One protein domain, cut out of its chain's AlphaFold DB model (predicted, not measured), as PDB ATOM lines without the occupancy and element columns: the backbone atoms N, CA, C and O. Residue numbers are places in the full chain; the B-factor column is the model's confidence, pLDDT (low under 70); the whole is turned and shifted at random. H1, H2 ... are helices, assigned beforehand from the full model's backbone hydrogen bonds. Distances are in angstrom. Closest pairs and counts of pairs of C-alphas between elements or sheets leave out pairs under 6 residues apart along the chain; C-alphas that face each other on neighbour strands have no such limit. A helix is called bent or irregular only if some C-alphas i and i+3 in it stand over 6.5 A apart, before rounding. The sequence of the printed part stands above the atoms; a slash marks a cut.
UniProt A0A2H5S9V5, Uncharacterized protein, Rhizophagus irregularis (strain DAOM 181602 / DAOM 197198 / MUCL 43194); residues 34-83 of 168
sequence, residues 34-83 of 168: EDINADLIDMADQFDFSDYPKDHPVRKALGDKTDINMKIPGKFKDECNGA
ATOM      1  N   GLU A  34     241.517 304.534 393.878       92.69
ATOM      2  CA  GLU A  34     242.208 303.605 392.975       92.69
ATOM      3  C   GLU A  34     242.728 302.378 393.733       92.69
ATOM      4  O   GLU A  34     242.550 301.252 393.269       92.69
ATOM      5  N   ASP A  35     243.311 302.585 394.919       92.81
ATOM      6  CA  ASP A  35     243.813 301.511 395.777       92.81
ATOM      7  C   ASP A  35     243.558 301.804 397.260       92.81
ATOM      8  O   ASP A  35     244.315 302.500 397.939       92.81
ATOM      9  N   ILE A  36     242.496 301.193 397.790       91.56
ATOM     10  CA  ILE A  36     242.132 301.315 399.204       91.56
ATOM     11  C   ILE A  36     243.189 300.715 400.138       91.56
ATOM     12  O   ILE A  36     243.319 301.153 401.278       91.56
ATOM     13  N   ASN A  37     243.966 299.723 399.688       92.31
ATOM     14  CA  ASN A  37     244.988 299.113 400.533       92.31
ATOM     15  C   ASN A  37     246.152 300.076 400.751       92.31
ATOM     16  O   ASN A  37     246.641 300.182 401.875       92.31
ATOM     17  N   ALA A  38     246.569 300.791 399.704       93.56
ATOM     18  CA  ALA A  38     247.584 301.834 399.807       93.56
ATOM     19  C   ALA A  38     247.141 302.941 400.777       93.56
ATOM     20  O   ALA A  38     247.901 303.319 401.671       93.56
ATOM     21  N   ASP A  39     245.884 303.379 400.674       93.50
ATOM     22  CA  ASP A  39     245.314 304.378 401.579       93.50
ATOM     23  C   ASP A  39     245.305 303.912 403.047       93.50
ATOM     24  O   ASP A  39     245.627 304.683 403.953       93.50
ATOM     25  N   LEU A  40     244.962 302.644 403.298       92.38
ATOM     26  CA  LEU A  40     244.970 302.050 404.639       92.38
ATOM     27  C   LEU A  40     246.382 301.918 405.224       92.38
ATOM     28  O   LEU A  40     246.553 302.105 406.428       92.38
ATOM     29  N   ILE A  41     247.382 301.606 404.395       92.62
ATOM     30  CA  ILE A  41     248.790 301.548 404.817       92.62
ATOM     31  C   ILE A  41     249.279 302.943 405.219       92.62
ATOM     32  O   ILE A  41     249.958 303.085 406.234       92.62
ATOM     33  N   ASP A  42     248.914 303.970 404.455       93.12
ATOM     34  CA  ASP A  42     249.297 305.353 404.739       93.12
ATOM     35  C   ASP A  42     248.631 305.896 406.020       93.12
ATOM     36  O   ASP A  42     249.254 306.630 406.782       93.12
ATOM     37  N   MET A  43     247.401 305.465 406.324       92.44
ATOM     38  CA  MET A  43     246.697 305.778 407.582       92.44
ATOM     39  C   MET A  43     246.902 304.727 408.680       92.44
ATOM     40  O   MET A  43     246.087 304.633 409.602       92.44
ATOM     41  N   ALA A  44     247.936 303.886 408.595       91.44
ATOM     42  CA  ALA A  44     248.051 302.736 409.489       91.44
ATOM     43  C   ALA A  44     248.164 303.104 410.972       91.44
ATOM     44  O   ALA A  44     247.813 302.306 411.836       91.44
ATOM     45  N   ASP A  45     248.588 304.328 411.281       91.44
ATOM     46  CA  ASP A  45     248.592 304.870 412.633       91.44
ATOM     47  C   ASP A  45     247.181 304.982 413.230       91.44
ATOM     48  O   ASP A  45     247.050 304.906 414.449       91.44
ATOM     49  N   GLN A  46     246.130 305.136 412.422       91.44
ATOM     50  CA  GLN A  46     244.739 305.286 412.871       91.44
ATOM     51  C   GLN A  46     243.997 303.953 413.041       91.44
ATOM     52  O   GLN A  46     242.940 303.924 413.682       91.44
ATOM     53  N   PHE A  47     244.540 302.860 412.501       92.62
ATOM     54  CA  PHE A  47     243.851 301.574 412.409       92.62
ATOM     55  C   PHE A  47     244.511 300.457 413.222       92.62
ATOM     56  O   PHE A  47     245.728 300.407 413.386       92.62
ATOM     57  N   ASP A  48     243.679 299.537 413.701       93.00
ATOM     58  CA  ASP A  48     244.054 298.233 414.234       93.00
ATOM     59  C   ASP A  48     243.833 297.166 413.149       93.00
ATOM     60  O   ASP A  48     242.696 296.863 412.772       93.00
ATOM     61  N   PHE A  49     244.931 296.608 412.635       92.06
ATOM     62  CA  PHE A  49     244.931 295.575 411.596       92.06
ATOM     63  C   PHE A  49     245.278 294.182 412.142       92.06
ATOM     64  O   PHE A  49     245.553 293.263 411.362       92.06
ATOM     65  N   SER A  50     245.272 293.983 413.467       88.69
ATOM     66  CA  SER A  50     245.678 292.708 414.071       88.69
ATOM     67  C   SER A  50     244.828 291.523 413.591       88.69
ATOM     68  O   SER A  50     245.336 290.415 413.440       88.69
ATOM     69  N   ASP A  51     243.550 291.767 413.287       88.56
ATOM     70  CA  ASP A  51     242.581 290.746 412.861       88.56
ATOM     71  C   ASP A  51     242.601 290.450 411.346       88.56
ATOM     72  O   ASP A  51     241.841 289.603 410.864       88.56
ATOM     73  N   TYR A  52     243.466 291.115 410.571       90.12
ATOM     74  CA  TYR A  52     243.557 290.878 409.128       90.12
ATOM     75  C   TYR A  52     244.160 289.498 408.815       90.12
ATOM     76  O   TYR A  52     245.078 289.043 409.510       90.12
ATOM     77  N   PRO A  53     243.722 288.836 407.724       89.38
ATOM     78  CA  PRO A  53     244.357 287.614 407.250       89.38
ATOM     79  C   PRO A  53     245.860 287.811 407.033       89.38
ATOM     80  O   PRO A  53     246.294 288.828 406.495       89.38
ATOM     81  N   LYS A  54     246.666 286.804 407.392       87.25
ATOM     82  CA  LYS A  54     248.135 286.855 407.239       87.25
ATOM     83  C   LYS A  54     248.585 287.126 405.803       87.25
ATOM     84  O   LYS A  54     249.650 287.695 405.595       87.25
ATOM     85  N   ASP A  55     247.780 286.708 404.830       89.31
ATOM     86  CA  ASP A  55     248.087 286.869 403.413       89.31
ATOM     87  C   ASP A  55     247.704 288.253 402.847       89.31
ATOM     88  O   ASP A  55     248.096 288.589 401.730       89.31
ATOM     89  N   HIS A  56     246.974 289.070 403.618       90.56
ATOM     90  CA  HIS A  56     246.419 290.343 403.161       90.56
ATOM     91  C   HIS A  56     247.519 291.379 402.837       90.56
ATOM     92  O   HIS A  56     248.443 291.541 403.642       90.56
ATOM     93  N   PRO A  57     247.411 292.145 401.728       90.88
ATOM     94  CA  PRO A  57     248.425 293.120 401.308       90.88
ATOM     95  C   PRO A  57     248.819 294.128 402.392       90.88
ATOM     96  O   PRO A  57     250.003 294.301 402.664       90.88
ATOM     97  N   VAL A  58     247.835 294.724 403.074       90.81
ATOM     98  CA  VAL A  58     248.062 295.684 404.176       90.81
ATOM     99  C   VAL A  58     248.886 295.066 405.312       90.81
ATOM    100  O   VAL A  58     249.871 295.654 405.752       90.81
ATOM    101  N   ARG A  59     248.547 293.844 405.749       90.75
ATOM    102  CA  ARG A  59     249.278 293.149 406.820       90.75
ATOM    103  C   ARG A  59     250.701 292.783 406.386       90.75
ATOM    104  O   ARG A  59     251.634 292.943 407.165       90.75
ATOM    105  N   LYS A  60     250.893 292.351 405.136       90.94
ATOM    106  CA  LYS A  60     252.233 292.088 404.578       90.94
ATOM    107  C   LYS A  60     253.090 293.351 404.499       90.94
ATOM    108  O   LYS A  60     254.269 293.290 404.827       90.94
ATOM    109  N   ALA A  61     252.502 294.472 404.086       90.69
ATOM    110  CA  ALA A  61     253.202 295.746 403.974       90.69
ATOM    111  C   ALA A  61     253.615 296.309 405.344       90.69
ATOM    112  O   ALA A  61     254.697 296.877 405.475       90.69
ATOM    113  N   LEU A  62     252.778 296.128 406.372       88.31
ATOM    114  CA  LEU A  62     253.070 296.584 407.732       88.31
ATOM    115  C   LEU A  62     254.023 295.650 408.489       88.31
ATOM    116  O   LEU A  62     254.780 296.120 409.342       88.31
ATOM    117  N   GLY A  63     254.010 294.348 408.191       87.25
ATOM    118  CA  GLY A  63     254.878 293.361 408.833       87.25
ATOM    119  C   GLY A  63     254.713 293.374 410.355       87.25
ATOM    120  O   GLY A  63     253.592 293.290 410.866       87.25
ATOM    121  N   ASP A  64     255.820 293.553 411.076       81.69
ATOM    122  CA  ASP A  64     255.852 293.625 412.546       81.69
ATOM    123  C   ASP A  64     255.041 294.801 413.115       81.69
ATOM    124  O   ASP A  64     254.650 294.785 414.282       81.69
ATOM    125  N   LYS A  65     254.741 295.821 412.298       80.62
ATOM    126  CA  LYS A  65     253.951 296.982 412.726       80.62
ATOM    127  C   LYS A  65     252.452 296.707 412.818       80.62
ATOM    128  O   LYS A  65     251.725 297.539 413.353       80.62
ATOM    129  N   THR A  66     251.985 295.563 412.320       81.75
ATOM    130  CA  THR A  66     250.548 295.257 412.245       81.75
ATOM    131  C   THR A  66     249.883 295.242 413.620       81.75
ATOM    132  O   THR A  66     248.772 295.737 413.776       81.75
ATOM    133  N   ASP A  67     250.579 294.710 414.624       86.25
ATOM    134  CA  ASP A  67     250.001 294.478 415.947       86.25
ATOM    135  C   ASP A  67     250.288 295.646 416.924       86.25
ATOM    136  O   ASP A  67     249.896 295.589 418.088       86.25
ATOM    137  N   ILE A  68     250.925 296.735 416.457       87.81
ATOM    138  CA  ILE A  68     251.250 297.921 417.278       87.81
ATOM    139  C   ILE A  68     249.986 298.581 417.831       87.81
ATOM    140  O   ILE A  68     249.969 299.007 418.983       87.81
ATOM    141  N   ASN A  69     248.929 298.655 417.022       88.31
ATOM    142  CA  ASN A  69     247.671 299.304 417.389       88.31
ATOM    143  C   ASN A  69     246.638 298.349 418.002       88.31
ATOM    144  O   ASN A  69     245.503 298.760 418.251       88.31
ATOM    145  N   MET A  70     247.032 297.102 418.286       91.12
ATOM    146  CA  MET A  70     246.123 296.072 418.770       91.12
ATOM    147  C   MET A  70     245.435 296.501 420.071       91.12
ATOM    148  O   MET A  70     246.081 296.682 421.106       91.12
ATOM    149  N   LYS A  71     244.102 296.605 420.032       88.69
ATOM    150  CA  LYS A  71     243.243 296.948 421.186       88.69
ATOM    151  C   LYS A  71     243.550 298.310 421.828       88.69
ATOM    152  O   LYS A  71     243.201 298.524 422.992       88.69
ATOM    153  N   ILE A  72     244.160 299.243 421.096       91.25
ATOM    154  CA  ILE A  72     244.380 300.605 421.594       91.25
ATOM    155  C   ILE A  72     243.075 301.416 421.477       91.25
ATOM    156  O   ILE A  72     242.517 301.529 420.382       91.25
ATOM    157  N   PRO A  73     242.571 302.022 422.573       88.88
ATOM    158  CA  PRO A  73     241.376 302.859 422.522       88.88
ATOM    159  C   PRO A  73     241.522 304.029 421.542       88.88
ATOM    160  O   PRO A  73     242.535 304.724 421.528       88.88
ATOM    161  N   GLY A  74     240.482 304.269 420.745       87.00
ATOM    162  CA  GLY A  74     240.447 305.353 419.761       87.00
ATOM    163  C   GLY A  74     241.001 304.986 418.383       87.00
ATOM    164  O   GLY A  74     240.822 305.776 417.459       87.00
ATOM    165  N   LYS A  75     241.609 303.802 418.221       91.75
ATOM    166  CA  LYS A  75     241.950 303.243 416.906       91.75
ATOM    167  C   LYS A  75     240.738 302.559 416.278       91.75
ATOM    168  O   LYS A  75     239.897 301.996 416.981       91.75
ATOM    169  N   PHE A  76     240.643 302.631 414.956       92.00
ATOM    170  CA  PHE A  76     239.554 302.018 414.199       92.00
ATOM    171  C   PHE A  76     239.934 300.617 413.748       92.00
ATOM    172  O   PHE A  76     241.061 300.375 413.342       92.00
ATOM    173  N   LYS A  77     238.977 299.698 413.765       91.62
ATOM    174  CA  LYS A  77     239.121 298.380 413.145       91.62
ATOM    175  C   LYS A  77     238.188 298.287 411.947       91.62
ATOM    176  O   LYS A  77     237.090 298.847 411.984       91.62
ATOM    177  N   ASP A  78     238.595 297.551 410.924       90.94
ATOM    178  CA  ASP A  78     237.677 297.138 409.865       90.94
ATOM    179  C   ASP A  78     236.886 295.905 410.323       90.94
ATOM    180  O   ASP A  78     237.460 294.859 410.611       90.94
ATOM    181  N   GLU A  79     235.555 296.012 410.385       89.00
ATOM    182  CA  GLU A  79     234.682 294.898 410.776       89.00
ATOM    183  C   GLU A  79     234.624 293.764 409.738       89.00
ATOM    184  O   GLU A  79     234.187 292.656 410.061       89.00
ATOM    185  N   CYS A  80     235.031 294.028 408.493       88.25
ATOM    186  CA  CYS A  80     235.061 293.035 407.422       88.25
ATOM    187  C   CYS A  80     236.425 292.344 407.271       88.25
ATOM    188  O   CYS A  80     236.540 291.443 406.439       88.25
ATOM    189  N   ASN A  81     237.422 292.691 408.095       87.12
ATOM    190  CA  ASN A  81     238.767 292.105 408.105       87.12
ATOM    191  C   ASN A  81     239.424 292.064 406.707       87.12
ATOM    192  O   ASN A  81     239.971 291.035 406.299       87.12
ATOM    193  N   GLY A  82     239.324 293.158 405.949       85.19
ATOM    194  CA  GLY A  82     239.867 293.289 404.596       85.19
ATOM    195  C   GLY A  82     238.975 292.729 403.486       85.19
ATOM    196  O   GLY A  82     239.320 292.819 402.309       85.19
ATOM    197  N   ALA A  83     237.816 292.151 403.814       88.50
ATOM    198  CA  ALA A  83     236.865 291.723 402.798       88.50
ATOM    199  C   ALA A  83     236.102 292.925 402.226       88.50
ATOM    200  O   ALA A  83     235.466 293.685 402.955       88.50
TER     201      ALA A  83
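What this domain is: This is residues 34 to 83 of the 168 residues of an uncharacterized protein of Rhizophagus irregularis (strain DAOM 181602 / DAOM 197198 / MUCL 43194) (UniProt A0A2H5S9V5). There is little regular structure: two short helices, H1 then H2, side by side and running the same way, with long loops making the rest. The link between them and the tail after H2 are tied by a short parallel pairing, residues 47 to 48 with 76 to 77. The printed part has 50 residues, 18 of them in named elements, class all helix, with no named strand. It is compact, radius of gyration of the C-alphas 9.8 A, spanning 29 by 20 by 19 A.

How they stand to each other: H1, residues 36 to 42, touches H2, residues 57 to 67; their closest C-alphas, of Asn 37 and Val 58, are 5.9 A apart. They run the same way at a shallow tilt of 34 degrees, only just short of steep. In H1 every O i to N i+4 pair is within hydrogen-bond range; in H2, 3 of 7 are, and 5 of 8 O i to N i+3 pairs.

Where its parts are: H1 begins at C-alpha 36 (242.132, 301.315, 399.204) and is 9.9 A long. H2, 14.8 A, ends at C-alpha 67 (250.001, 294.478, 415.947); it is irregular, C-alphas 61 and 64 being 9.2 A apart.

The domain as a whole: The C-alphas of Glu 34 and Pro 73, the two farthest apart, are 29.6 A apart. The link from H1 to H2 is long, 14 residues. The printed part has no cut, and no printed residue is under 70 in pLDDT.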